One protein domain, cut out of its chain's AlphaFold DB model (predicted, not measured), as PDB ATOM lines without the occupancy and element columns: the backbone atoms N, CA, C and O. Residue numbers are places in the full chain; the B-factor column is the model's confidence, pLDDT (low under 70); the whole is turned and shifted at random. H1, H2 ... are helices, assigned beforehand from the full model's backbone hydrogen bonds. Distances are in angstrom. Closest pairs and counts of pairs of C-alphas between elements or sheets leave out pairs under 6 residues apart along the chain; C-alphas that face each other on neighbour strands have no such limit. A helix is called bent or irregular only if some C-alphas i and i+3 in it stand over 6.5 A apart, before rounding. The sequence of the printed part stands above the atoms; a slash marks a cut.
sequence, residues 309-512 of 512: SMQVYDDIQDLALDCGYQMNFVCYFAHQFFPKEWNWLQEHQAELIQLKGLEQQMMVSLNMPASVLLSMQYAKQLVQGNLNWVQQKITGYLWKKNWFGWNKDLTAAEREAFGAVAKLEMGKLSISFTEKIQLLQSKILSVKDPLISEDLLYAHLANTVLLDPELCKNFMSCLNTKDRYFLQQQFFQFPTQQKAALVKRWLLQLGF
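This is residues 309 to 512 of the 512 residues of an uncharacterized protein of Chitinophagaceae bacterium BSSC1 (UniProt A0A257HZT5). The model is a compact, rounded globule of helices, with H5 and H10 nearest its middle and H13 crossing over H10 in broad contact. H1, H6 and H7 run nearly side by side as a triangle on one side, H3 packs on H1 and H6 and folds back into H4, which H2 touches, and H8 and H12 lie farthest from the middle. The printed part has 204 residues with thirteen named helices, H1 to H13 in order, and no named strand; the class is all helix. It is compact, with a radius of gyration of the C-alphas of 16.0 A and spans of 42 by 40 by 39 A.

H1 is residues 309 to 317, beginning at C-alpha 309 (27.675, -51.576, 51.856). H2 is 319 to 322, H3 is 329 to 337, and H4 is 339 to 354, 23.3 A long. H4 is irregular, with C-alphas 347 and 350 8.0 A apart and a kink of 63 degrees near residue 348. H5 is 358 to 367; H6, the longest, is 369 to 386, 25.9 A; H7 is 389 to 403, 20.8 A. H8 is 419 to 426, H9 is 433 to 444, H10 is 454 to 465, H11 is 469 to 477 and H12 is 481 to 489. H13 is 496 to 510, 21.5 A, ending at C-alpha 510 (4.824, -44.657, 27.015).

H10 is the hub, touching five helices. It touches H13 at a steep tilt of 66 degrees, C-alphas of Ala 459 and Ala 500 closest at 4.5 A. Residues 369 to 373 of H6 alone touch it, Leu 373 and His 460 closest at 6.5 A between C-alphas. H9 and H10 form a helical hairpin, C-alphas of Ile 444 and Leu 457 closest at 6.3 A. H10 and H11 only just touch, with 3 pairs of C-alphas within 8 A, and only at the corner. H5 touches H8, C-alphas of Glu 359 and Ala 420 closest at 5.9 A. H1 and H6 touch at a shallow tilt of 14 degrees, opposite ways, C-alphas of Ser 309 and Ala 379 closest at 5.0 A. H1 touches H7 at 8 degrees, the same way, C-alphas of Tyr 313 and Trp 399 closest at 7.1 A. H3 touches H6, C-alphas of Phe 333 and Ser 371 closest at 5.2 A. H2 touches H4, C-alphas of Ala 320 and Gln 349 closest at 5.3 A. H12 only just touches H7, with 3 pairs within 8 A, C-alphas of Lys 393 and Gln 489 closest at 6.7 A. Each O i to N i+4 pair is within hydrogen-bond range but in H1 (4 of 5), H4 (9 of 12) and H6 (13 of 14); H2 is too short for one.

The C-alphas farthest apart, of Asn 388 and Gly 427, are 47.1 A apart. The printed part has no cut. The link from H7 to H8, residues 404 to 418, is long. Mean pLDDT of the printed part is 91.4, and no printed residue is under 70.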
ATOM      1  N   SER A 309      28.643 -51.846  52.922       90.19
ATOM      2  CA  SER A 309      27.675 -51.576  51.856       90.19
ATOM      3  C   SER A 309      26.304 -51.176  52.408       90.19
ATOM      4  O   SER A 309      25.618 -50.406  51.751       90.19
ATOM      5  N   MET A 310      25.883 -51.679  53.572       90.19
ATOM      6  CA  MET A 310      24.656 -51.214  54.225       90.19
ATOM      7  C   MET A 310      24.818 -49.823  54.844       90.19
ATOM      8  O   MET A 310      23.882 -49.047  54.723       90.19
ATOM      9  N   GLN A 311      25.995 -49.474  55.373       88.75
ATOM     10  CA  GLN A 311      26.265 -48.124  55.878       88.75
ATOM     11  C   GLN A 311      26.085 -47.067  54.785       88.75
ATOM     12  O   GLN A 311      25.519 -46.019  55.030       88.75
ATOM     13  N   VAL A 312      26.468 -47.358  53.536       91.56
ATOM     14  CA  VAL A 312      26.204 -46.439  52.412       91.56
ATOM     15  C   VAL A 312      24.701 -46.240  52.172       91.56
ATOM     16  O   VAL A 312      24.287 -45.174  51.734       91.56
ATOM     17  N   TYR A 313      23.876 -47.259  52.426       92.00
ATOM     18  CA  TYR A 313      22.421 -47.101  52.397       92.00
ATOM     19  C   TYR A 313      21.932 -46.253  53.578       92.00
ATOM     20  O   TYR A 313      21.117 -45.359  53.357       92.00
ATOM     21  N   ASP A 314      22.429 -46.524  54.789       90.88
ATOM     22  CA  ASP A 314      22.057 -45.776  55.993       90.88
ATOM     23  C   ASP A 314      22.450 -44.294  55.830       90.88
ATOM     24  O   ASP A 314      21.610 -43.434  56.044       90.88
ATOM     25  N   ASP A 315      23.618 -43.985  55.254       92.75
ATOM     26  CA  ASP A 315      24.034 -42.622  54.890       92.75
ATOM     27  C   ASP A 315      23.032 -41.927  53.938       92.75
ATOM     28  O   ASP A 315      22.792 -40.723  54.039       92.75
ATOM     29  N   ILE A 316      22.430 -42.648  52.985       93.44
ATOM     30  CA  ILE A 316      21.412 -42.056  52.099       93.44
ATOM     31  C   ILE A 316      20.103 -41.821  52.867       93.44
ATOM     32  O   ILE A 316      19.424 -40.823  52.631       93.44
ATOM     33  N   GLN A 317      19.733 -42.738  53.763       90.81
ATOM     34  CA  GLN A 317      18.509 -42.637  54.554       90.81
ATOM     35  C   GLN A 317      18.595 -41.516  55.604       90.81
ATOM     36  O   GLN A 317      17.657 -40.730  55.744       90.81
ATOM     37  N   ASP A 318      19.720 -41.430  56.308       90.81
ATOM     38  CA  ASP A 318      19.939 -40.531  57.440       90.81
ATOM     39  C   ASP A 318      20.588 -39.205  57.016       90.81
ATOM     40  O   ASP A 318      20.843 -38.341  57.846       90.81
ATOM     41  N   LEU A 319      20.751 -38.985  55.707       92.62
ATOM     42  CA  LEU A 319      21.296 -37.781  55.074       92.62
ATOM     43  C   LEU A 319      20.969 -36.466  55.804       92.62
ATOM     44  O   LEU A 319      21.860 -35.661  56.068       92.62
ATOM     45  N   ALA A 320      19.691 -36.223  56.105       92.00
ATOM     46  CA  ALA A 320      19.256 -34.972  56.722       92.00
ATOM     47  C   ALA A 320      19.601 -34.881  58.219       92.00
ATOM     48  O   ALA A 320      19.850 -33.783  58.714       92.00
ATOM     49  N   LEU A 321      19.638 -36.014  58.927       88.19
ATOM     50  CA  LEU A 321      20.075 -36.099  60.325       88.19
ATOM     51  C   LEU A 321      21.598 -35.939  60.431       88.19
ATOM     52  O   LEU A 321      22.101 -35.300  61.352       88.19
ATOM     53  N   ASP A 322      22.314 -36.476  59.449       88.62
ATOM     54  CA  ASP A 322      23.772 -36.513  59.417       88.62
ATOM     55  C   ASP A 322      24.393 -35.195  58.980       88.62
ATOM     56  O   ASP A 322      25.544 -34.895  59.314       88.62
ATOM     57  N   CYS A 323      23.645 -34.404  58.215       88.19
ATOM     58  CA  CYS A 323      24.099 -33.133  57.694       88.19
ATOM     59  C   CYS A 323      24.430 -32.156  58.838       88.19
ATOM     60  O   CYS A 323      23.556 -31.725  59.589       88.19
ATOM     61  N   GLY A 324      25.714 -31.809  58.984       82.00
ATOM     62  CA  GLY A 324      26.191 -30.978  60.098       82.00
ATOM     63  C   GLY A 324      26.467 -31.753  61.394       82.00
ATOM     64  O   GLY A 324      26.806 -31.142  62.409       82.00
ATOM     65  N   TYR A 325      26.334 -33.084  61.374       78.88
ATOM     66  CA  TYR A 325      26.454 -33.946  62.550       78.88
ATOM     67  C   TYR A 325      27.554 -35.006  62.412       78.88
ATOM     68  O   TYR A 325      28.414 -35.079  63.291       78.88
ATOM     69  N   GLN A 326      27.537 -35.806  61.338       85.00
ATOM     70  CA  GLN A 326      28.477 -36.911  61.108       85.00
ATOM     71  C   GLN A 326      28.983 -36.976  59.661       85.00
ATOM     72  O   GLN A 326      28.443 -36.346  58.748       85.00
ATOM     73  N   MET A 327      30.097 -37.685  59.454       88.38
ATOM     74  CA  MET A 327      30.663 -37.880  58.119       88.38
ATOM     75  C   MET A 327      29.760 -38.825  57.323       88.38
ATOM     76  O   MET A 327      29.524 -39.950  57.746       88.38
ATOM     77  N   ASN A 328      29.287 -38.368  56.166       92.25
ATOM     78  CA  ASN A 328      28.290 -39.066  55.356       92.25
ATOM     79  C   ASN A 328      28.671 -38.984  53.869       92.25
ATOM     80  O   ASN A 328      29.107 -37.925  53.400       92.25
ATOM     81  N   PHE A 329      28.534 -40.084  53.117       90.38
ATOM     82  CA  PHE A 329      28.916 -40.121  51.697       90.38
ATOM     83  C   PHE A 329      28.126 -39.174  50.807       90.38
ATOM     84  O   PHE A 329      28.698 -38.535  49.925       90.38
ATOM     85  N   VAL A 330      26.814 -39.098  51.006       94.38
ATOM     86  CA  VAL A 330      25.949 -38.265  50.169       94.38
ATOM     87  C   VAL A 330      26.228 -36.792  50.457       94.38
ATOM     88  O   VAL A 330      26.397 -36.023  49.515       94.38
ATOM     89  N   CYS A 331      26.387 -36.423  51.735       94.44
ATOM     90  CA  CYS A 331      26.850 -35.088  52.130       94.44
ATOM     91  C   CYS A 331      28.203 -34.749  51.499       94.44
ATOM     92  O   CYS A 331      28.371 -33.659  50.958       94.44
ATOM     93  N   TYR A 332      29.153 -35.688  51.539       92.56
ATOM     94  CA  TYR A 332      30.480 -35.502  50.962       92.56
ATOM     95  C   TYR A 332      30.405 -35.246  49.454       92.56
ATOM     96  O   TYR A 332      30.937 -34.243  48.981       92.56
ATOM     97  N   PHE A 333      29.717 -36.100  48.689       93.19
ATOM     98  CA  PHE A 333      29.621 -35.910  47.242       93.19
ATOM     99  C   PHE A 333      28.901 -34.615  46.870       93.19
ATOM    100  O   PHE A 333      29.363 -33.899  45.980       93.19
ATOM    101  N   ALA A 334      27.824 -34.282  47.580       94.81
ATOM    102  CA  ALA A 334      27.089 -33.048  47.358       94.81
ATOM    103  C   ALA A 334      27.973 -31.822  47.608       94.81
ATOM    104  O   ALA A 334      28.080 -30.954  46.743       94.81
ATOM    105  N   HIS A 335      28.646 -31.773  48.761       92.69
ATOM    106  CA  HIS A 335      29.497 -30.652  49.149       92.69
ATOM    107  C   HIS A 335      30.695 -30.475  48.205       92.69
ATOM    108  O   HIS A 335      30.993 -29.356  47.796       92.69
ATOM    109  N   GLN A 336      31.365 -31.571  47.834       88.94
ATOM    110  CA  GLN A 336      32.611 -31.515  47.061       88.94
ATOM    111  C   GLN A 336      32.393 -31.379  45.547       88.94
ATOM    112  O   GLN A 336      33.177 -30.717  44.869       88.94
ATOM    113  N   PHE A 337      31.348 -32.002  44.991       89.69
ATOM    114  CA  PHE A 337      31.175 -32.096  43.534       89.69
ATOM    115  C   PHE A 337      29.884 -31.463  43.016       89.69
ATOM    116  O   PHE A 337      29.856 -31.028  41.865       89.69
ATOM    117  N   PHE A 338      28.829 -31.358  43.833       93.62
ATOM    118  CA  PHE A 338      27.502 -30.947  43.361       93.62
ATOM    119  C   PHE A 338      26.889 -29.809  44.200       93.62
ATOM    120  O   PHE A 338      25.888 -30.019  44.891       93.62
ATOM    121  N   PRO A 339      27.392 -28.559  44.081       93.00
ATOM    122  CA  PRO A 339      26.948 -27.433  44.911       93.00
ATOM    123  C   PRO A 339      25.438 -27.169  44.889       93.00
ATOM    124  O   PRO A 339      24.870 -26.713  45.875       93.00
ATOM    125  N   LYS A 340      24.760 -27.467  43.771       95.00
ATOM    126  CA  LYS A 340      23.298 -27.336  43.673       95.00
ATOM    127  C   LYS A 340      22.564 -28.322  44.584       95.00
ATOM    128  O   LYS A 340      21.591 -27.937  45.218       95.00
ATOM    129  N   GLU A 341      23.035 -29.567  44.645       96.88
ATOM    130  CA  GLU A 341      22.468 -30.598  45.521       96.88
ATOM    131  C   GLU A 341      22.773 -30.282  46.989       96.88
ATOM    132  O   GLU A 341      21.904 -30.434  47.843       96.88
ATOM    133  N   TRP A 342      23.976 -29.771  47.276       95.88
ATOM    134  CA  TRP A 342      24.347 -29.321  48.619       95.88
ATOM    135  C   TRP A 342      23.465 -28.174  49.116       95.88
ATOM    136  O   TRP A 342      22.907 -28.259  50.207       95.88
ATOM    137  N   ASN A 343      23.288 -27.128  48.305       96.25
ATOM    138  CA  ASN A 343      22.438 -25.994  48.669       96.25
ATOM    139  C   ASN A 343      20.990 -26.434  48.896       96.25
ATOM    140  O   ASN A 343      20.379 -26.034  49.883       96.25
ATOM    141  N   TRP A 344      20.467 -27.311  48.034       95.88
ATOM    142  CA  TRP A 344      19.128 -27.859  48.216       95.88
ATOM    143  C   TRP A 344      18.986 -28.609  49.548       95.88
ATOM    144  O   TRP A 344      18.008 -28.386  50.264       95.88
ATOM    145  N   LEU A 345      19.967 -29.445  49.913       96.31
ATOM    146  CA  LEU A 345      19.972 -30.160  51.192       96.31
ATOM    147  C   LEU A 345      19.951 -29.191  52.378       96.31
ATOM    148  O   LEU A 345      19.174 -29.398  53.305       96.31
ATOM    149  N   GLN A 346      20.772 -28.137  52.343       94.75
ATOM    150  CA  GLN A 346      20.807 -27.120  53.402       94.75
ATOM    151  C   GLN A 346      19.455 -26.410  53.553       94.75
ATOM    152  O   GLN A 346      18.981 -26.210  54.669       94.75
ATOM    153  N   GLU A 347      18.809 -26.061  52.438       95.19
ATOM    154  CA  GLU A 347      17.516 -25.370  52.432       95.19
ATOM    155  C   GLU A 347      16.365 -26.249  52.952       95.19
ATOM    156  O   GLU A 347      15.469 -25.745  53.627       95.19
ATOM    157  N   HIS A 348      16.399 -27.558  52.680       94.44
ATOM    158  CA  HIS A 348      15.285 -28.476  52.958       94.44
ATOM    159  C   HIS A 348      15.566 -29.455  54.109       94.44
ATOM    160  O   HIS A 348      14.758 -30.351  54.368       94.44
ATOM    161  N   GLN A 349      16.681 -29.302  54.834       93.62
ATOM    162  CA  GLN A 349      17.103 -30.235  55.887       93.62
ATOM    163  C   GLN A 349      16.001 -30.473  56.930       93.62
ATOM    164  O   GLN A 349      15.664 -31.618  57.233       93.62
ATOM    165  N   ALA A 350      15.408 -29.397  57.456       92.00
ATOM    166  CA  ALA A 350      14.380 -29.482  58.492       92.00
ATOM    167  C   ALA A 350      13.125 -30.232  58.016       92.00
ATOM    168  O   ALA A 350      12.526 -30.980  58.787       92.00
ATOM    169  N   GLU A 351      12.746 -30.063  56.748       92.25
ATOM    170  CA  GLU A 351      11.607 -30.757  56.144       92.25
ATOM    171  C   GLU A 351      11.918 -32.240  55.936       92.25
ATOM    172  O   GLU A 351      11.108 -33.097  56.287       92.25
ATOM    173  N   LEU A 352      13.120 -32.554  55.440       92.62
ATOM    174  CA  LEU A 352      13.569 -33.927  55.203       92.62
ATOM    175  C   LEU A 352      13.609 -34.773  56.479       92.62
ATOM    176  O   LEU A 352      13.301 -35.959  56.409       92.62
ATOM    177  N   ILE A 353      13.932 -34.177  57.633       90.75
ATOM    178  CA  ILE A 353      13.900 -34.856  58.943       90.75
ATOM    179  C   ILE A 353      12.476 -35.311  59.312       90.75
ATOM    180  O   ILE A 353      12.301 -36.304  60.018       90.75
ATOM    181  N   GLN A 354      11.444 -34.605  58.840       90.06
ATOM    182  CA  GLN A 354      10.044 -34.930  59.139       90.06
ATOM    183  C   GLN A 354       9.459 -35.990  58.198       90.06
ATOM    184  O   GLN A 354       8.459 -36.629  58.539       90.06
ATOM    185  N   LEU A 355      10.059 -36.184  57.020       89.50
ATOM    186  CA  LEU A 355       9.606 -37.173  56.048       89.50
ATOM    187  C   LEU A 355      10.002 -38.588  56.472       89.50
ATOM    188  O   LEU A 355      11.055 -38.820  57.061       89.50
ATOM    189  N   LYS A 356       9.148 -39.563  56.149       84.31
ATOM    190  CA  LYS A 356       9.367 -40.977  56.478       84.31
ATOM    191  C   LYS A 356       9.071 -41.866  55.280       84.31
ATOM    192  O   LYS A 356       8.289 -41.518  54.400       84.31
ATOM    193  N   GLY A 357       9.655 -43.060  55.278       86.44
ATOM    194  CA  GLY A 357       9.351 -44.082  54.277       86.44
ATOM    195  C   GLY A 357       9.750 -43.670  52.857       86.44
ATOM    196  O   GLY A 357      10.810 -43.078  52.650       86.44
ATOM    197  N   LEU A 358       8.917 -44.031  51.876       91.38
ATOM    198  CA  LEU A 358       9.242 -43.847  50.459       91.38
ATOM    199  C   LEU A 358       9.211 -42.372  50.017       91.38
ATOM    200  O   LEU A 358       9.874 -42.040  49.036       91.38
ATOM    201  N   GLU A 359       8.515 -41.481  50.736       91.81
ATOM    202  CA  GLU A 359       8.504 -40.039  50.437       91.81
ATOM    203  C   GLU A 359       9.892 -39.420  50.567       91.81
ATOM    204  O   GLU A 359      10.362 -38.740  49.657       91.81
ATOM    205  N   GLN A 360      10.570 -39.690  51.686       92.06
ATOM    206  CA  GLN A 360      11.920 -39.186  51.934       92.06
ATOM    207  C   GLN A 360      12.886 -39.701  50.858       92.06
ATOM    208  O   GLN A 360      13.647 -38.933  50.271       92.06
ATOM    209  N   GLN A 361      12.805 -40.996  50.542       93.50
ATOM    210  CA  GLN A 361      13.651 -41.636  49.535       93.50
ATOM    211  C   GLN A 361      13.415 -41.047  48.140       93.50
ATOM    212  O   GLN A 361      14.373 -40.799  47.413       93.50
ATOM    213  N   MET A 362      12.159 -40.774  47.772       95.44
ATOM    214  CA  MET A 362      11.819 -40.123  46.507       95.44
ATOM    215  C   MET A 362      12.336 -38.681  46.452       95.44
ATOM    216  O   MET A 362      12.966 -38.314  45.461       95.44
ATOM    217  N   MET A 363      12.124 -37.888  47.510       94.69
ATOM    218  CA  MET A 363      12.611 -36.504  47.601       94.69
ATOM    219  C   MET A 363      14.127 -36.430  47.405       94.69
ATOM    220  O   MET A 363      14.605 -35.636  46.595       94.69
ATOM    221  N   VAL A 364      14.878 -37.297  48.092       95.38
ATOM    222  CA  VAL A 364      16.342 -37.375  47.975       95.38
ATOM    223  C   VAL A 364      16.760 -37.877  46.589       95.38
ATOM    224  O   VAL A 364      17.631 -37.287  45.956       95.38
ATOM    225  N   SER A 365      16.108 -38.920  46.061       95.88
ATOM    226  CA  SER A 365      16.431 -39.491  44.744       95.88
ATOM    227  C   SER A 365      16.201 -38.512  43.584       95.88
ATOM    228  O   SER A 365      16.895 -38.596  42.570       95.88
ATOM    229  N   LEU A 366      15.233 -37.601  43.725       95.94
ATOM    230  CA  LEU A 366      14.897 -36.575  42.737       95.94
ATOM    231  C   LEU A 366      15.797 -35.343  42.807       95.94
ATOM    232  O   LEU A 366      16.142 -34.794  41.763       95.94
ATOM    233  N   ASN A 367      16.140 -34.891  44.012       96.00
ATOM    234  CA  ASN A 367      16.815 -33.609  44.207       96.00
ATOM    235  C   ASN A 367      18.321 -33.725  44.463       96.00
ATOM    236  O   ASN A 367      19.035 -32.738  44.297       96.00
ATOM    237  N   MET A 368      18.814 -34.922  44.797       97.19
ATOM    238  CA  MET A 368      20.248 -35.222  44.897       97.19
ATOM    239  C   MET A 368      20.679 -36.417  44.021       97.19
ATOM    240  O   MET A 368      21.368 -37.327  44.497       97.19
ATOM    241  N   PRO A 369      20.244 -36.482  42.747       96.69
ATOM    242  CA  PRO A 369      20.459 -37.645  41.894       96.69
ATOM    243  C   PRO A 369      21.940 -37.985  41.681       96.69
ATOM    244  O   PRO A 369      22.269 -39.168  41.647       96.69
ATOM    245  N   ALA A 370      22.838 -37.005  41.549       96.38
ATOM    246  CA  ALA A 370      24.254 -37.256  41.290       96.38
ATOM    247  C   ALA A 370      24.963 -37.822  42.530       96.38
ATOM    248  O   ALA A 370      25.647 -38.845  42.434       96.38
ATOM    249  N   SER A 371      24.739 -37.224  43.704       96.56
ATOM    250  CA  SER A 371      25.314 -37.695  44.972       96.56
ATOM    251  C   SER A 371      24.819 -39.093  45.343       96.56
ATOM    252  O   SER A 371      25.623 -39.969  45.665       96.56
ATOM    253  N   VAL A 372      23.507 -39.341  45.239       96.38
ATOM    254  CA  VAL A 372      22.920 -40.669  45.491       96.38
ATOM    255  C   VAL A 372      23.504 -41.701  44.534       96.38
ATOM    256  O   VAL A 372      23.876 -42.801  44.945       96.38
ATOM    257  N   LEU A 373      23.628 -41.351  43.256       95.12
ATOM    258  CA  LEU A 373      24.166 -42.241  42.241       95.12
ATOM    259  C   LEU A 373      25.612 -42.638  42.529       95.12
ATOM    260  O   LEU A 373      25.915 -43.833  42.473       95.12
ATOM    261  N   LEU A 374      26.493 -41.686  42.851       94.25
ATOM    262  CA  LEU A 374      27.887 -41.996  43.184       94.25
ATOM    263  C   LEU A 374      27.987 -42.872  44.438       94.25
ATOM    264  O   LEU A 374      28.722 -43.862  44.425       94.25
ATOM    265  N   SER A 375      27.176 -42.606  45.465       94.81
ATOM    266  CA  SER A 375      27.065 -43.479  46.642       94.81
ATOM    267  C   SER A 375      26.630 -44.897  46.259       94.81
ATOM    268  O   SER A 375      27.238 -45.882  46.682       94.81
ATOM    269  N   MET A 376      25.639 -45.045  45.375       94.19
ATOM    270  CA  MET A 376      25.220 -46.361  44.883       94.19
ATOM    271  C   MET A 376      26.303 -47.062  44.047       94.19
ATOM    272  O   MET A 376      26.417 -48.288  44.128       94.19
ATOM    273  N   GLN A 377      27.108 -46.333  43.262       93.25
ATOM    274  CA  GLN A 377      28.252 -46.906  42.536       93.25
ATOM    275  C   GLN A 377      29.352 -47.370  43.494       93.25
ATOM    276  O   GLN A 377      29.947 -48.428  43.284       93.25
ATOM    277  N   TYR A 378      29.582 -46.638  44.582       92.31
ATOM    278  CA  TYR A 378      30.498 -47.073  45.629       92.31
ATOM    279  C   TYR A 378      30.007 -48.356  46.315       92.31
ATOM    280  O   TYR A 378      30.739 -49.347  46.385       92.31
ATOM    281  N   ALA A 379      28.733 -48.406  46.720       92.88
ATOM    282  CA  ALA A 379      28.127 -49.618  47.273       92.88
ATOM    283  C   ALA A 379      28.199 -50.804  46.294       92.88
ATOM    284  O   ALA A 379      28.503 -51.930  46.696       92.88
ATOM    285  N   LYS A 380      27.975 -50.555  44.997       92.44
ATOM    286  CA  LYS A 380      28.110 -51.557  43.934       92.44
ATOM    287  C   LYS A 380      29.522 -52.142  43.878       92.44
ATOM    288  O   LYS A 380      29.645 -53.369  43.875       92.44
ATOM    289  N   GLN A 381      30.553 -51.302  43.935       90.38
ATOM    290  CA  GLN A 381      31.950 -51.737  43.890       90.38
ATOM    291  C   GLN A 381      32.320 -52.617  45.090       90.38
ATOM    292  O   GLN A 381      32.949 -53.668  44.926       90.38
ATOM    293  N   LEU A 382      31.871 -52.245  46.298       87.75
ATOM    294  CA  LEU A 382      32.066 -53.062  47.501       87.75
ATOM    295  C   LEU A 382      31.479 -54.471  47.322       87.75
ATOM    296  O   LEU A 382      32.098 -55.462  47.719       87.75
ATOM    297  N   VAL A 383      30.303 -54.563  46.692       89.44
ATOM    298  CA  VAL A 383      29.551 -55.809  46.519       89.44
ATOM    299  C   VAL A 383      30.108 -56.682  45.395       89.44
ATOM    300  O   VAL A 383      30.390 -57.862  45.623       89.44
ATOM    301  N   GLN A 384      30.240 -56.150  44.180       85.12
ATOM    302  CA  GLN A 384      30.596 -56.950  43.005       85.12
ATOM    303  C   GLN A 384      32.065 -57.403  43.020       85.12
ATOM    304  O   GLN A 384      32.341 -58.538  42.623       85.12
ATOM    305  N   GLY A 385      32.983 -56.576  43.533       71.56
ATOM    306  CA  GLY A 385      34.416 -56.883  43.539       71.56
ATOM    307  C   GLY A 385      34.840 -57.933  44.571       71.56
ATOM    308  O   GLY A 385      35.822 -58.641  44.358       71.56
ATOM    309  N   ASN A 386      34.103 -58.068  45.682       78.12
ATOM    310  CA  ASN A 386      34.626 -58.743  46.881       78.12
ATOM    311  C   ASN A 386      33.727 -59.844  47.459       78.12
ATOM    312  O   ASN A 386      34.211 -60.754  48.140       78.12
ATOM    313  N   LEU A 387      32.414 -59.780  47.226       88.44
ATOM    314  CA  LEU A 387      31.462 -60.685  47.867       88.44
ATOM    315  C   LEU A 387      31.217 -61.939  47.026       88.44
ATOM    316  O   LEU A 387      31.223 -61.898  45.800       88.44
ATOM    317  N   ASN A 388      30.949 -63.073  47.675       88.12
ATOM    318  CA  ASN A 388      30.515 -64.275  46.960       88.12
ATOM    319  C   ASN A 388      29.027 -64.195  46.566       88.12
ATOM    320  O   ASN A 388      28.284 -63.353  47.063       88.12
ATOM    321  N   TRP A 389      28.564 -65.119  45.718       89.12
ATOM    322  CA  TRP A 389      27.181 -65.124  45.217       89.12
ATOM    323  C   TRP A 389      26.118 -65.041  46.328       89.12
ATOM    324  O   TRP A 389      25.194 -64.245  46.216       89.12
ATOM    325  N   VAL A 390      26.258 -65.791  47.429       88.31
ATOM    326  CA  VAL A 390      25.273 -65.770  48.528       88.31
ATOM    327  C   VAL A 390      25.264 -64.410  49.223       88.31
ATOM    328  O   VAL A 390      24.200 -63.845  49.466       88.31
ATOM    329  N   GLN A 391      26.447 -63.871  49.516       89.31
ATOM    330  CA  GLN A 391      26.604 -62.566  50.157       89.31
ATOM    331  C   GLN A 391      25.992 -61.456  49.295       89.31
ATOM    332  O   GLN A 391      25.203 -60.664  49.796       89.31
ATOM    333  N   GLN A 392      26.241 -61.469  47.984       91.19
ATOM    334  CA  GLN A 392      25.654 -60.503  47.052       91.19
ATOM    335  C   GLN A 392      24.119 -60.571  47.016       91.19
ATOM    336  O   GLN A 392      23.458 -59.532  46.990       91.19
ATOM    337  N   LYS A 393      23.527 -61.777  47.074       90.50
ATOM    338  CA  LYS A 393      22.064 -61.945  47.161       90.50
ATOM    339  C   LYS A 393      21.497 -61.369  48.452       90.50
ATOM    340  O   LYS A 393      20.459 -60.710  48.412       90.50
ATOM    341  N   ILE A 394      22.169 -61.606  49.581       89.31
ATOM    342  CA  ILE A 394      21.758 -61.070  50.881       89.31
ATOM    343  C   ILE A 394      21.842 -59.541  50.865       89.31
ATOM    344  O   ILE A 394      20.838 -58.895  51.153       89.31
ATOM    345  N   THR A 395      22.978 -58.961  50.466       91.88
ATOM    346  CA  THR A 395      23.158 -57.500  50.424       91.88
ATOM    347  C   THR A 395      22.161 -56.846  49.472       91.88
ATOM    348  O   THR A 395      21.475 -55.902  49.852       91.88
ATOM    349  N   GLY A 396      21.986 -57.397  48.266       93.06
ATOM    350  CA  GLY A 396      20.995 -56.902  47.313       93.06
ATOM    351  C   GLY A 396      19.564 -56.988  47.852       93.06
ATOM    352  O   GLY A 396      18.782 -56.059  47.667       93.06
ATOM    353  N   TYR A 397      19.198 -58.076  48.541       91.31
ATOM    354  CA  TYR A 397      17.898 -58.189  49.207       91.31
ATOM    355  C   TYR A 397      17.705 -57.124  50.290       91.31
ATOM    356  O   TYR A 397      16.640 -56.510  50.317       91.31
ATOM    357  N   LEU A 398      18.704 -56.897  51.149       90.56
ATOM    358  CA  LEU A 398      18.629 -55.901  52.221       90.56
ATOM    359  C   LEU A 398      18.470 -54.488  51.657       90.56
ATOM    360  O   LEU A 398      17.534 -53.800  52.058       90.56
ATOM    361  N   TRP A 399      19.273 -54.114  50.658       92.56
ATOM    362  CA  TRP A 399      19.126 -52.848  49.936       92.56
ATOM    363  C   TRP A 399      17.725 -52.688  49.354       92.56
ATOM    364  O   TRP A 399      17.052 -51.713  49.650       92.56
ATOM    365  N   LYS A 400      17.210 -53.671  48.604       91.69
ATOM    366  CA  LYS A 400      15.859 -53.562  48.019       91.69
ATOM    367  C   LYS A 400      14.756 -53.479  49.070       91.69
ATOM    368  O   LYS A 400      13.785 -52.748  48.900       91.69
ATOM    369  N   LYS A 401      14.878 -54.255  50.146       89.44
ATOM    370  CA  LYS A 401      13.913 -54.235  51.245       89.44
ATOM    371  C   LYS A 401      13.896 -52.870  51.924       89.44
ATOM    372  O   LYS A 401      12.828 -52.386  52.288       89.44
ATOM    373  N   ASN A 402      15.069 -52.291  52.141       88.44
ATOM    374  CA  ASN A 402      15.217 -51.073  52.910       88.44
ATOM    375  C   ASN A 402      14.963 -49.819  52.061       88.44
ATOM    376  O   ASN A 402      14.116 -49.016  52.445       88.44
ATOM    377  N   TRP A 403      15.578 -49.741  50.880       89.38
ATOM    378  CA  TRP A 403      15.493 -48.620  49.943       89.38
ATOM    379  C   TRP A 403      14.252 -48.612  49.050       89.38
ATOM    380  O   TRP A 403      13.821 -47.549  48.667       89.38
ATOM    381  N   PHE A 404      13.650 -49.753  48.691       88.31
ATOM    382  CA  PHE A 404      12.417 -49.751  47.873       88.31
ATOM    383  C   PHE A 404      11.181 -50.213  48.650       88.31
ATOM    384  O   PHE A 404      10.112 -50.401  48.075       88.31
ATOM    385  N   GLY A 405      11.319 -50.517  49.943       84.88
ATOM    386  CA  GLY A 405      10.226 -51.078  50.741       84.88
ATOM    387  C   GLY A 405       9.805 -52.499  50.339       84.88
ATOM    388  O   GLY A 405       8.770 -52.996  50.789       84.88
ATOM    389  N   TRP A 406      10.573 -53.195  49.495       86.50
ATOM    390  CA  TRP A 406      10.149 -54.491  48.962       86.50
ATOM    391  C   TRP A 406      10.063 -55.559  50.051       86.50
ATOM    392  O   TRP A 406      11.044 -55.864  50.730       86.50
ATOM    393  N   ASN A 407       8.910 -56.223  50.148       80.25
ATOM    394  CA  ASN A 407       8.618 -57.202  51.200       80.25
ATOM    395  C   ASN A 407       8.645 -56.603  52.626       80.25
ATOM    396  O   ASN A 407       8.866 -57.342  53.589       80.25
ATOM    397  N   LYS A 408       8.469 -55.280  52.773       79.25
ATOM    398  CA  LYS A 408       8.093 -54.646  54.043       79.25
ATOM    399  C   LYS A 408       6.574 -54.469  54.083       79.25
ATOM    400  O   LYS A 408       5.963 -54.080  53.088       79.25
ATOM    401  N   ASP A 409       5.984 -54.704  55.248       78.75
ATOM    402  CA  ASP A 409       4.588 -54.363  55.519       78.75
ATOM    403  C   ASP A 409       4.490 -52.859  55.808       78.75
ATOM    404  O   ASP A 409       4.390 -52.440  56.955       78.75
ATOM    405  N   LEU A 410       4.599 -52.045  54.756       81.12
ATOM    406  CA  LEU A 410       4.460 -50.592  54.852       81.12
ATOM    407  C   LEU A 410       2.986 -50.202  55.009       81.12
ATOM    408  O   LEU A 410       2.127 -50.758  54.306       81.12
ATOM    409  N   THR A 411       2.718 -49.222  55.874       82.56
ATOM    410  CA  THR A 411       1.419 -48.539  55.977       82.56
ATOM    411  C   THR A 411       1.079 -47.803  54.676       82.56
ATOM    412  O   THR A 411       1.927 -47.632  53.804       82.56
ATOM    413  N   ALA A 412      -0.176 -47.371  54.512       79.44
ATOM    414  CA  ALA A 412      -0.578 -46.625  53.317       79.44
ATOM    415  C   ALA A 412       0.229 -45.324  53.144       79.44
ATOM    416  O   ALA A 412       0.690 -45.059  52.040       79.44
ATOM    417  N   ALA A 413       0.464 -44.589  54.237       77.69
ATOM    418  CA  ALA A 413       1.256 -43.360  54.232       77.69
ATOM    419  C   ALA A 413       2.722 -43.621  53.850       77.69
ATOM    420  O   ALA A 413       3.267 -42.946  52.992       77.69
ATOM    421  N   GLU A 414       3.349 -44.667  54.395       81.06
ATOM    422  CA  GLU A 414       4.747 -44.995  54.065       81.06
ATOM    423  C   GLU A 414       4.947 -45.476  52.620       81.06
ATOM    424  O   GLU A 414       6.082 -45.514  52.151       81.06
ATOM    425  N   ARG A 415       3.874 -45.895  51.930       82.44
ATOM    426  CA  ARG A 415       3.908 -46.305  50.514       82.44
ATOM    427  C   ARG A 415       3.732 -45.145  49.546       82.44
ATOM    428  O   ARG A 415       3.954 -45.334  48.350       82.44
ATOM    429  N   GLU A 416       3.273 -44.000  50.027       86.56
ATOM    430  CA  GLU A 416       3.176 -42.807  49.208       86.56
ATOM    431  C   GLU A 416       4.600 -42.331  48.914       86.56
ATOM    432  O   GLU A 416       5.369 -42.088  49.829       86.56
ATOM    433  N   ALA A 417       5.012 -42.308  47.645       89.44
ATOM    434  CA  ALA A 417       6.367 -41.889  47.273       89.44
ATOM    435  C   ALA A 417       6.401 -40.422  46.821       89.44
ATOM    436  O   ALA A 417       7.361 -39.707  47.068       89.44
ATOM    437  N   PHE A 418       5.336 -39.956  46.165       92.06
ATOM    438  CA  PHE A 418       5.265 -38.614  45.584       92.06
ATOM    439  C   PHE A 418       4.461 -37.606  46.416       92.06
ATOM    440  O   PHE A 418       4.316 -36.478  45.959       92.06
ATOM    441  N   GLY A 419       3.930 -37.965  47.587       86.69
ATOM    442  CA  GLY A 419       3.071 -37.073  48.380       86.69
ATOM    443  C   GLY A 419       3.794 -35.785  48.777       86.69
ATOM    444  O   GLY A 419       3.371 -34.687  48.405       86.69
ATOM    445  N   ALA A 420       4.955 -35.921  49.421       86.12
ATOM    446  CA  ALA A 420       5.846 -34.806  49.746       86.12
ATOM    447  C   ALA A 420       6.241 -33.981  48.511       86.12
ATOM    448  O   ALA A 420       6.116 -32.759  48.529       86.12
ATOM    449  N   VAL A 421       6.632 -34.637  47.414       88.88
ATOM    450  CA  VAL A 421       7.016 -33.974  46.155       88.88
ATOM    451  C   VAL A 421       5.852 -33.158  45.577       88.88
ATOM    452  O   VAL A 421       6.007 -31.988  45.232       88.88
ATOM    453  N   ALA A 422       4.661 -33.755  45.499       88.38
ATOM    454  CA  ALA A 422       3.460 -33.112  44.982       88.38
ATOM    455  C   ALA A 422       3.092 -31.882  45.818       88.38
ATOM    456  O   ALA A 422       2.779 -30.828  45.263       88.38
ATOM    457  N   LYS A 423       3.171 -32.000  47.146       87.56
ATOM    458  CA  LYS A 423       2.815 -30.928  48.072       87.56
ATOM    459  C   LYS A 423       3.844 -29.800  48.080       87.56
ATOM    460  O   LYS A 423       3.458 -28.647  47.912       87.56
ATOM    461  N   LEU A 424       5.116 -30.130  48.299       84.38
ATOM    462  CA  LEU A 424       6.184 -29.160  48.544       84.38
ATOM    463  C   LEU A 424       6.658 -28.490  47.253       84.38
ATOM    464  O   LEU A 424       6.864 -27.282  47.238       84.38
ATOM    465  N   GLU A 425       6.769 -29.239  46.153       84.56
ATOM    466  CA  GLU A 425       7.323 -28.695  44.907       84.56
ATOM    467  C   GLU A 425       6.252 -28.249  43.907       84.56
ATOM    468  O   GLU A 425       6.507 -27.378  43.076       84.56
ATOM    469  N   MET A 426       5.049 -28.835  43.959       86.62
ATOM    470  CA  MET A 426       3.995 -28.570  42.968       86.62
ATOM    471  C   MET A 426       2.732 -27.931  43.555       86.62
ATOM    472  O   MET A 426       1.850 -27.540  42.788       86.62
ATOM    473  N   GLY A 427       2.609 -27.826  44.885       87.81
ATOM    474  CA  GLY A 427       1.408 -27.306  45.547       87.81
ATOM    475  C   GLY A 427       0.148 -28.147  45.293       87.81
ATOM    476  O   GLY A 427      -0.966 -27.624  45.349       87.81
ATOM    477  N   LYS A 428       0.304 -29.437  44.970       89.12
ATOM    478  CA  LYS A 428      -0.782 -30.373  44.645       89.12
ATOM    479  C   LYS A 428      -0.957 -31.419  45.743       89.12
ATOM    480  O   LYS A 428      -0.013 -31.788  46.428       89.12
ATOM    481  N   LEU A 429      -2.178 -31.942  45.865       83.44
ATOM    482  CA  LEU A 429      -2.475 -33.076  46.751       83.44
ATOM    483  C   LEU A 429      -2.024 -34.417  46.161       83.44
ATOM    484  O   LEU A 429      -1.771 -35.357  46.899       83.44
ATOM    485  N   SER A 430      -1.963 -34.520  44.835       86.25
ATOM    486  CA  SER A 430      -1.490 -35.704  44.128       86.25
ATOM    487  C   SER A 430      -1.051 -35.337  42.713       86.25
ATOM    488  O   SER A 430      -1.382 -34.263  42.199       86.25
ATOM    489  N   ILE A 431      -0.296 -36.237  42.087       91.69
ATOM    490  CA  ILE A 431       0.173 -36.099  40.707       91.69
ATOM    491  C   ILE A 431      -0.192 -37.336  39.893       91.69
ATOM    492  O   ILE A 431      -0.160 -38.465  40.390       91.69
ATOM    493  N   SER A 432      -0.561 -37.112  38.636       93.94
ATOM    494  CA  SER A 432      -0.920 -38.170  37.695       93.94
ATOM    495  C   SER A 432       0.293 -39.007  37.278       93.94
ATOM    496  O   SER A 432       1.440 -38.576  37.384       93.94
ATOM    497  N   PHE A 433       0.039 -40.202  36.739       94.44
ATOM    498  CA  PHE A 433       1.079 -41.100  36.222       94.44
ATOM    499  C   PHE A 433       2.023 -40.411  35.216       94.44
ATOM    500  O   PHE A 433       3.242 -40.546  35.306       94.44
ATOM    501  N   THR A 434       1.469 -39.628  34.287       94.88
ATOM    502  CA  THR A 434       2.240 -38.854  33.299       94.88
ATOM    503  C   THR A 434       3.091 -37.770  33.957       94.88
ATOM    504  O   THR A 434       4.268 -37.648  33.627       94.88
ATOM    505  N   GLU A 435       2.535 -37.022  34.912       94.62
ATOM    506  CA  GLU A 435       3.283 -35.985  35.636       94.62
ATOM    507  C   GLU A 435       4.436 -36.581  36.447       94.62
ATOM    508  O   GLU A 435       5.526 -36.012  36.447       94.62
ATOM    509  N   LYS A 436       4.240 -37.754  37.070       95.75
ATOM    510  CA  LYS A 436       5.319 -38.486  37.751       95.75
ATOM    511  C   LYS A 436       6.493 -38.738  36.802       95.75
ATOM    512  O   LYS A 436       7.629 -38.426  37.141       95.75
ATOM    513  N   ILE A 437       6.233 -39.267  35.602       96.19
ATOM    514  CA  ILE A 437       7.285 -39.572  34.615       96.19
ATOM    515  C   ILE A 437       7.999 -38.303  34.149       96.19
ATOM    516  O   ILE A 437       9.229 -38.266  34.147       96.19
ATOM    517  N   GLN A 438       7.245 -37.258  33.803       95.00
ATOM    518  CA  GLN A 438       7.813 -35.980  33.369       95.00
ATOM    519  C   GLN A 438       8.702 -35.368  34.450       95.00
ATOM    520  O   GLN A 438       9.800 -34.894  34.154       95.00
ATOM    521  N   LEU A 439       8.260 -35.422  35.709       94.56
ATOM    522  CA  LEU A 439       9.032 -34.918  36.831       94.56
ATOM    523  C   LEU A 439      10.339 -35.696  36.995       94.56
ATOM    524  O   LEU A 439      11.404 -35.079  37.025       94.56
ATOM    525  N   LEU A 440      10.270 -37.031  37.007       95.75
ATOM    526  CA  LEU A 440      11.449 -37.893  37.079       95.75
ATOM    527  C   LEU A 440      12.453 -37.582  35.956       95.75
ATOM    528  O   LEU A 440      13.642 -37.422  36.226       95.75
ATOM    529  N   GLN A 441      11.991 -37.455  34.706       95.94
ATOM    530  CA  GLN A 441      12.855 -37.103  33.574       95.94
ATOM    531  C   GLN A 441      13.471 -35.711  33.754       95.94
ATOM    532  O   GLN A 441      14.678 -35.552  33.589       95.94
ATOM    533  N   SER A 442      12.664 -34.712  34.122       94.50
ATOM    534  CA  SER A 442      13.120 -33.326  34.255       94.50
ATOM    535  C   SER A 442      14.152 -33.138  35.367       94.50
ATOM    536  O   SER A 442      15.090 -32.366  35.197       94.50
ATOM    537  N   LYS A 443      14.018 -33.856  36.484       94.56
ATOM    538  CA  LYS A 443      14.913 -33.753  37.642       94.56
ATOM    539  C   LYS A 443      16.179 -34.585  37.464       94.56
ATOM    540  O   LYS A 443      17.271 -34.089  37.707       94.56
ATOM    541  N   ILE A 444      16.049 -35.823  36.983       96.94
ATOM    542  CA  ILE A 444      17.183 -36.752  36.891       96.94
ATOM    543  C   ILE A 444      17.974 -36.538  35.598       96.94
ATOM    544  O   ILE A 444      19.194 -36.432  35.635       96.94
ATOM    545  N   LEU A 445      17.315 -36.451  34.438       96.12
ATOM    546  CA  LEU A 445      18.015 -36.398  33.144       96.12
ATOM    547  C   LEU A 445      18.549 -34.998  32.798       96.12
ATOM    548  O   LEU A 445      19.293 -34.851  31.830       96.12
ATOM    549  N   SER A 446      18.183 -33.963  33.563       93.38
ATOM    550  CA  SER A 446      18.713 -32.604  33.373       93.38
ATOM    551  C   SER A 446      20.083 -32.380  34.016       93.38
ATOM    552  O   SER A 446      20.720 -31.358  33.738       93.38
ATOM    553  N   VAL A 447      20.549 -33.319  34.844       93.50
ATOM    554  CA  VAL A 447      21.875 -33.278  35.463       93.50
ATOM    555  C   VAL A 447      22.940 -33.315  34.371       93.50
ATOM    556  O   VAL A 447      22.996 -34.238  33.561       93.50
ATOM    557  N   LYS A 448      23.802 -32.297  34.350       90.62
ATOM    558  CA  LYS A 448      24.936 -32.197  33.427       90.62
ATOM    559  C   LYS A 448      26.214 -32.058  34.234       90.62
ATOM    560  O   LYS A 448      26.492 -30.973  34.735       90.62
ATOM    561  N   ASP A 449      26.969 -33.145  34.326       89.94
ATOM    562  CA  ASP A 449      28.264 -33.169  34.997       89.94
ATOM    563  C   ASP A 449      29.222 -34.155  34.297       89.94
ATOM    564  O   ASP A 449      28.774 -35.228  33.886       89.94
ATOM    565  N   PRO A 450      30.524 -33.839  34.143       86.81
ATOM    566  CA  PRO A 450      31.495 -34.739  33.513       86.81
ATOM    567  C   PRO A 450      31.649 -36.111  34.187       86.81
ATOM    568  O   PRO A 450      32.056 -37.062  33.521       86.81
ATOM    569  N   LEU A 451      31.349 -36.227  35.484       87.19
ATOM    570  CA  LEU A 451      31.420 -37.484  36.235       87.19
ATOM    571  C   LEU A 451      30.169 -38.353  36.048       87.19
ATOM    572  O   LEU A 451      30.181 -39.538  36.382       87.19
ATOM    573  N   ILE A 452      29.086 -37.785  35.515       93.06
ATOM    574  CA  ILE A 452      27.775 -38.425  35.461       93.06
ATOM    575  C   ILE A 452      27.389 -38.690  34.006       93.06
ATOM    576  O   ILE A 452      26.982 -37.801  33.261       93.06
ATOM    577  N   SER A 453      27.510 -39.950  33.591       94.19
ATOM    578  CA  SER A 453      27.132 -40.369  32.242       94.19
ATOM    579  C   SER A 453      25.615 -40.484  32.073       94.19
ATOM    580  O   SER A 453      24.862 -40.700  33.023       94.19
ATOM    581  N   GLU A 454      25.156 -40.412  30.826       95.69
ATOM    582  CA  GLU A 454      23.738 -40.566  30.498       95.69
ATOM    583  C   GLU A 454      23.185 -41.930  30.960       95.69
ATOM    584  O   GLU A 454      22.114 -42.008  31.558       95.69
ATOM    585  N   ASP A 455      23.934 -43.016  30.750       96.12
ATOM    586  CA  ASP A 455      23.518 -44.353  31.189       96.12
ATOM    587  C   ASP A 455      23.420 -44.459  32.714       96.12
ATOM    588  O   ASP A 455      22.551 -45.166  33.226       96.12
ATOM    589  N   LEU A 456      24.267 -43.735  33.451       96.00
ATOM    590  CA  LEU A 456      24.162 -43.634  34.903       96.00
ATOM    591  C   LEU A 456      22.840 -42.950  35.296       96.00
ATOM    592  O   LEU A 456      22.093 -43.509  36.103       96.00
ATOM    593  N   LEU A 457      22.484 -41.825  34.668       97.56
ATOM    594  CA  LEU A 457      21.217 -41.128  34.931       97.56
ATOM    595  C   LEU A 457      19.995 -42.002  34.640       97.56
ATOM    596  O   LEU A 457      19.088 -42.093  35.465       97.56
ATOM    597  N   TYR A 458      19.974 -42.710  33.510       97.88
ATOM    598  CA  TYR A 458      18.874 -43.627  33.202       97.88
ATOM    599  C   TYR A 458      18.850 -44.846  34.137       97.88
ATOM    600  O   TYR A 458      17.779 -45.305  34.532       97.88
ATOM    601  N   ALA A 459      19.998 -45.375  34.558       96.25
ATOM    602  CA  ALA A 459      20.032 -46.433  35.564       96.25
ATOM    603  C   ALA A 459      19.479 -45.959  36.924       96.25
ATOM    604  O   ALA A 459      18.769 -46.719  37.591       96.25
ATOM    605  N   HIS A 460      19.761 -44.714  37.320       96.81
ATOM    606  CA  HIS A 460      19.194 -44.082  38.516       96.81
ATOM    607  C   HIS A 460      17.695 -43.808  38.374       96.81
ATOM    608  O   HIS A 460      16.924 -44.115  39.281       96.81
ATOM    609  N   LEU A 461      17.252 -43.346  37.204       97.75
ATOM    610  CA  LEU A 461      15.834 -43.207  36.871       97.75
ATOM    611  C   LEU A 461      15.099 -44.542  37.035       97.75
ATOM    612  O   LEU A 461      14.043 -44.591  37.660       97.75
ATOM    613  N   ALA A 462      15.685 -45.637  36.543       96.38
ATOM    614  CA  ALA A 462      15.120 -46.969  36.718       96.38
ATOM    615  C   ALA A 462      15.004 -47.351  38.201       96.38
ATOM    616  O   ALA A 462      13.987 -47.906  38.591       96.38
ATOM    617  N   ASN A 463      16.006 -47.046  39.036       94.69
ATOM    618  CA  ASN A 463      15.912 -47.273  40.482       94.69
ATOM    619  C   ASN A 463      14.816 -46.394  41.115       94.69
ATOM    620  O   ASN A 463      14.032 -46.889  41.916       94.69
ATOM    621  N   THR A 464      14.718 -45.123  40.725       96.12
ATOM    622  CA  THR A 464      13.731 -44.171  41.263       96.12
ATOM    623  C   THR A 464      12.298 -44.592  40.917       96.12
ATOM    624  O   THR A 464      11.408 -44.533  41.756       96.12
ATOM    625  N   VAL A 465      12.078 -45.136  39.716       95.88
ATOM    626  CA  VAL A 465      10.802 -45.753  39.305       95.88
ATOM    627  C   VAL A 465      10.381 -46.899  40.232       95.88
ATOM    628  O   VAL A 465       9.188 -47.106  40.443       95.88
ATOM    629  N   LEU A 466      11.329 -47.643  40.816       94.25
ATOM    630  CA  LEU A 466      11.021 -48.754  41.726       94.25
ATOM    631  C   LEU A 466      10.554 -48.302  43.119       94.25
ATOM    632  O   LEU A 466      10.060 -49.154  43.863       94.25
ATOM    633  N   LEU A 467      10.703 -47.015  43.465       93.75
ATOM    634  CA  LEU A 467      10.221 -46.434  44.723       93.75
ATOM    635  C   LEU A 467       8.701 -46.234  44.722       93.75
ATOM    636  O   LEU A 467       8.069 -46.398  45.756       93.75
ATOM    637  N   ASP A 468       8.093 -45.907  43.580       93.69
ATOM    638  CA  ASP A 468       6.643 -45.712  43.494       93.69
ATOM    639  C   ASP A 468       5.940 -47.029  43.099       93.69
ATOM    640  O   ASP A 468       6.268 -47.613  42.061       93.69
ATOM    641  N   PRO A 469       4.961 -47.531  43.880       90.69
ATOM    642  CA  PRO A 469       4.303 -48.806  43.590       90.69
ATOM    643  C   PRO A 469       3.586 -48.873  42.233       90.69
ATOM    644  O   PRO A 469       3.530 -49.943  41.621       90.69
ATOM    645  N   GLU A 470       3.022 -47.759  41.761       93.19
ATOM    646  CA  GLU A 470       2.292 -47.682  40.494       93.19
ATOM    647  C   GLU A 470       3.266 -47.719  39.307       93.19
ATOM    648  O   GLU A 470       3.119 -48.564  38.416       93.19
ATOM    649  N   LEU A 471       4.303 -46.874  39.338       95.81
ATOM    650  CA  LEU A 471       5.365 -46.856  38.332       95.81
ATOM    651  C   LEU A 471       6.116 -48.190  38.300       95.81
ATOM    652  O   LEU A 471       6.308 -48.762  37.228       95.81
ATOM    653  N   CYS A 472       6.472 -48.734  39.466       94.88
ATOM    654  CA  CYS A 472       7.143 -50.022  39.601       94.88
ATOM    655  C   CYS A 472       6.315 -51.150  38.975       94.88
ATOM    656  O   CYS A 472       6.832 -51.931  38.173       94.88
ATOM    657  N   LYS A 473       5.011 -51.225  39.277       94.44
ATOM    658  CA  LYS A 473       4.121 -52.237  38.692       94.44
ATOM    659  C   LYS A 473       4.072 -52.125  37.167       94.44
ATOM    660  O   LYS A 473       4.173 -53.151  36.491       94.44
ATOM    661  N   ASN A 474       3.932 -50.910  36.636       96.75
ATOM    662  CA  ASN A 474       3.901 -50.674  35.195       96.75
ATOM    663  C   ASN A 474       5.235 -51.069  34.542       96.75
ATOM    664  O   ASN A 474       5.249 -51.938  33.668       96.75
ATOM    665  N   PHE A 475       6.355 -50.547  35.045       96.75
ATOM    666  CA  PHE A 475       7.693 -50.846  34.540       96.75
ATOM    667  C   PHE A 475       7.978 -52.350  34.540       96.75
ATOM    668  O   PHE A 475       8.323 -52.917  33.506       96.75
ATOM    669  N   MET A 476       7.733 -53.037  35.660       94.94
ATOM    670  CA  MET A 476       7.994 -54.475  35.803       94.94
ATOM    671  C   MET A 476       7.112 -55.353  34.901       94.94
ATOM    672  O   MET A 476       7.506 -56.481  34.569       94.94
ATOM    673  N   SER A 477       5.935 -54.862  34.498       95.06
ATOM    674  CA  SER A 477       5.040 -55.552  33.562       95.06
ATOM    675  C   SER A 477       5.556 -55.528  32.118       95.06
ATOM    676  O   SER A 477       5.348 -56.500  31.394       95.06
ATOM    677  N   CYS A 478       6.319 -54.495  31.742       93.94
ATOM    678  CA  CYS A 478       6.933 -54.359  30.417       93.94
ATOM    679  C   CYS A 478       8.213 -55.195  30.241       93.94
ATOM    680  O   CYS A 478       8.743 -55.309  29.135       93.94
ATOM    681  N   LEU A 479       8.732 -55.780  31.324       94.56
ATOM    682  CA  LEU A 479       9.966 -56.562  31.305       94.56
ATOM    683  C   LEU A 479       9.702 -58.044  31.048       94.56
ATOM    684  O   LEU A 479       8.773 -58.641  31.601       94.56
ATOM    685  N   ASN A 480      10.588 -58.670  30.272       92.62
ATOM    686  CA  ASN A 480      10.611 -60.125  30.151       92.62
ATOM    687  C   ASN A 480      11.083 -60.782  31.467       92.62
ATOM    688  O   ASN A 480      11.615 -60.136  32.371       92.62
ATOM    689  N   THR A 481      10.920 -62.103  31.566       89.50
ATOM    690  CA  THR A 481      11.270 -62.881  32.766       89.50
ATOM    691  C   THR A 481      12.732 -62.725  33.186       89.50
ATOM    692  O   THR A 481      13.018 -62.675  34.382       89.50
ATOM    693  N   LYS A 482      13.662 -62.637  32.226       88.94
ATOM    694  CA  LYS A 482      15.099 -62.508  32.505       88.94
ATOM    695  C   LYS A 482      15.412 -61.135  33.102       88.94
ATOM    696  O   LYS A 482      16.046 -61.067  34.147       88.94
ATOM    697  N   ASP A 483      14.933 -60.064  32.486       90.69
ATOM    698  CA  ASP A 483      15.179 -58.689  32.933       90.69
ATOM    699  C   ASP A 483      14.533 -58.422  34.297       90.69
ATOM    700  O   ASP A 483      15.156 -57.855  35.198       90.69
ATOM    701  N   ARG A 484      13.314 -58.940  34.497       90.88
ATOM    702  CA  ARG A 484      12.638 -58.917  35.796       90.88
ATOM    703  C   ARG A 484      13.459 -59.637  36.863       90.88
ATOM    704  O   ARG A 484      13.643 -59.109  37.957       90.88
ATOM    705  N   TYR A 485      13.979 -60.820  36.539       89.25
ATOM    706  CA  TYR A 485      14.854 -61.571  37.433       89.25
ATOM    707  C   TYR A 485      16.123 -60.781  37.782       89.25
ATOM    708  O   TYR A 485      16.511 -60.748  38.946       89.25
ATOM    709  N   PHE A 486      16.739 -60.100  36.815       87.44
ATOM    710  CA  PHE A 486      17.936 -59.291  37.040       87.44
ATOM    711  C   PHE A 486      17.703 -58.133  38.004       87.44
ATOM    712  O   PHE A 486      18.398 -58.029  39.015       87.44
ATOM    713  N   LEU A 487      16.679 -57.316  37.756       87.19
ATOM    714  CA  LEU A 487      16.315 -56.234  38.670       87.19
ATOM    715  C   LEU A 487      15.975 -56.764  40.062       87.19
ATOM    716  O   LEU A 487      16.375 -56.183  41.071       87.19
ATOM    717  N   GLN A 488      15.263 -57.892  40.129       87.31
ATOM    718  CA  GLN A 488      14.797 -58.420  41.400       87.31
ATOM    719  C   GLN A 488      15.853 -59.178  42.186       87.31
ATOM    720  O   GLN A 488      15.789 -59.169  43.408       87.31
ATOM    721  N   GLN A 489      16.777 -59.878  41.545       86.44
ATOM    722  CA  GLN A 489      17.649 -60.845  42.218       86.44
ATOM    723  C   GLN A 489      19.131 -60.542  42.028       86.44
ATOM    724  O   GLN A 489      19.950 -61.155  42.703       86.44
ATOM    725  N   GLN A 490      19.484 -59.621  41.137       86.88
ATOM    726  CA  GLN A 490      20.860 -59.264  40.803       86.88
ATOM    727  C   GLN A 490      21.065 -57.748  40.887       86.88
ATOM    728  O   GLN A 490      21.723 -57.164  40.042       86.88
ATOM    729  N   PHE A 491      20.506 -57.100  41.916       87.94
ATOM    730  CA  PHE A 491      20.428 -55.635  42.029       87.94
ATOM    731  C   PHE A 491      21.745 -54.893  41.728       87.94
ATOM    732  O   PHE A 491      21.770 -54.043  40.839       87.94
ATOM    733  N   PHE A 492      22.831 -55.249  42.424       87.94
ATOM    734  CA  PHE A 492      24.165 -54.679  42.192       87.94
ATOM    735  C   PHE A 492      24.867 -55.272  40.974       87.94
ATOM    736  O   PHE A 492      25.661 -54.594  40.338       87.94
ATOM    737  N   GLN A 493      24.564 -56.529  40.644       86.94
ATOM    738  CA  GLN A 493      25.145 -57.222  39.499       86.94
ATOM    739  C   GLN A 493      24.550 -56.801  38.154       86.94
ATOM    740  O   GLN A 493      25.071 -57.196  37.114       86.94
ATOM    741  N   PHE A 494      23.436 -56.069  38.157       90.25
ATOM    742  CA  PHE A 494      22.738 -55.731  36.937       90.25
ATOM    743  C   PHE A 494      23.447 -54.560  36.241       90.25
ATOM    744  O   PHE A 494      23.536 -53.482  36.842       90.25
ATOM    745  N   PRO A 495      23.949 -54.741  35.001       92.44
ATOM    746  CA  PRO A 495      24.787 -53.734  34.370       92.44
ATOM    747  C   PRO A 495      24.085 -52.404  34.181       92.44
ATOM    748  O   PRO A 495      22.923 -52.362  33.764       92.44
ATOM    749  N   THR A 496      24.815 -51.319  34.423       93.62
ATOM    750  CA  THR A 496      24.300 -49.949  34.335       93.62
ATOM    751  C   THR A 496      23.701 -49.684  32.953       93.62
ATOM    752  O   THR A 496      22.548 -49.274  32.854       93.62
ATOM    753  N   GLN A 497      24.420 -50.034  31.882       93.62
ATOM    754  CA  GLN A 497      23.956 -49.844  30.500       93.62
ATOM    755  C   GLN A 497      22.704 -50.669  30.171       93.62
ATOM    756  O   GLN A 497      21.802 -50.203  29.479       93.62
ATOM    757  N   GLN A 498      22.613 -51.900  30.688       93.50
ATOM    758  CA  GLN A 498      21.430 -52.735  30.474       93.50
ATOM    759  C   GLN A 498      20.224 -52.157  31.215       93.50
ATOM    760  O   GLN A 498      19.145 -52.054  30.634       93.50
ATOM    761  N   LYS A 499      20.409 -51.714  32.465       94.81
ATOM    762  CA  LYS A 499      19.365 -51.043  33.248       94.81
ATOM    763  C   LYS A 499      18.888 -49.759  32.557       94.81
ATOM    764  O   LYS A 499      17.681 -49.562  32.422       94.81
ATOM    765  N   ALA A 500      19.817 -48.951  32.045       96.88
ATOM    766  CA  ALA A 500      19.522 -47.755  31.260       96.88
ATOM    767  C   ALA A 500      18.695 -48.078  30.005       96.88
ATOM    768  O   ALA A 500      17.656 -47.468  29.761       96.88
ATOM    769  N   ALA A 501      19.099 -49.095  29.238       96.31
ATOM    770  CA  ALA A 501      18.386 -49.517  28.036       96.31
ATOM    771  C   ALA A 501      16.954 -50.006  28.324       96.31
ATOM    772  O   ALA A 501      16.061 -49.804  27.496       96.31
ATOM    773  N   LEU A 502      16.713 -50.640  29.480       96.19
ATOM    774  CA  LEU A 502      15.364 -51.055  29.879       96.19
ATOM    775  C   LEU A 502      14.450 -49.861  30.131       96.19
ATOM    776  O   LEU A 502      13.334 -49.840  29.611       96.19
ATOM    777  N   VAL A 503      14.907 -48.868  30.897       97.00
ATOM    778  CA  VAL A 503      14.072 -47.699  31.194       97.00
ATOM    779  C   VAL A 503      13.877 -46.821  29.957       97.00
ATOM    780  O   VAL A 503      12.764 -46.368  29.724       97.00
ATOM    781  N   LYS A 504      14.895 -46.675  29.092       97.56
ATOM    782  CA  LYS A 504      14.768 -45.974  27.801       97.56
ATOM    783  C   LYS A 504      13.671 -46.609  26.946       97.56
ATOM    784  O   LYS A 504      12.797 -45.921  26.433       97.56
ATOM    785  N   ARG A 505      13.669 -47.942  26.841       96.94
ATOM    786  CA  ARG A 505      12.634 -48.682  26.105       96.94
ATOM    787  C   ARG A 505      11.247 -48.507  26.717       96.94
ATOM    788  O   ARG A 505      10.278 -48.387  25.977       96.94
ATOM    789  N   TRP A 506      11.157 -48.525  28.042       97.25
ATOM    790  CA  TRP A 506       9.901 -48.322  28.753       97.25
ATOM    791  C   TRP A 506       9.326 -46.919  28.515       97.25
ATOM    792  O   TRP A 506       8.155 -46.805  28.173       97.25
ATOM    793  N   LEU A 507      10.153 -45.872  28.589       96.88
ATOM    794  CA  LEU A 507       9.741 -44.496  28.283       96.88
ATOM    795  C   LEU A 507       9.236 -44.357  26.841       96.88
ATOM    796  O   LEU A 507       8.139 -43.847  26.629       96.88
ATOM    797  N   LEU A 508       9.959 -44.932  25.872       96.12
ATOM    798  CA  LEU A 508       9.543 -44.933  24.465       96.12
ATOM    799  C   LEU A 508       8.178 -45.609  24.254       96.12
ATOM    800  O   LEU A 508       7.377 -45.142  23.450       96.12
ATOM    801  N   GLN A 509       7.888 -46.695  24.979       94.50
ATOM    802  CA  GLN A 509       6.579 -47.366  24.924       94.50
ATOM    803  C   GLN A 509       5.444 -46.505  25.491       94.50
ATOM    804  O   GLN A 509       4.292 -46.685  25.102       94.50
ATOM    805  N   LEU A 510       5.766 -45.590  26.403       93.62
ATOM    806  CA  LEU A 510       4.824 -44.657  27.015       93.62
ATOM    807  C   LEU A 510       4.712 -43.326  26.251       93.62
ATOM    808  O   LEU A 510       3.856 -42.515  26.594       93.62
ATOM    809  N   GLY A 511       5.533 -43.117  25.216       92.75
ATOM    810  CA  GLY A 511       5.544 -41.896  24.406       92.75
ATOM    811  C   GLY A 511       6.388 -40.752  24.980       92.75
ATOM    812  O   GLY A 511       6.080 -39.596  24.690       92.75
ATOM    813  N   PHE A 512       7.415 -41.065  25.781       89.00
ATOM    814  CA  PHE A 512       8.352 -40.106  26.388       89.00
ATOM    815  C   PHE A 512       9.785 -40.228  25.875       89.00
ATOM    816  O   PHE A 512      10.158 -41.318  25.376       89.00
TER     817      PHE A 512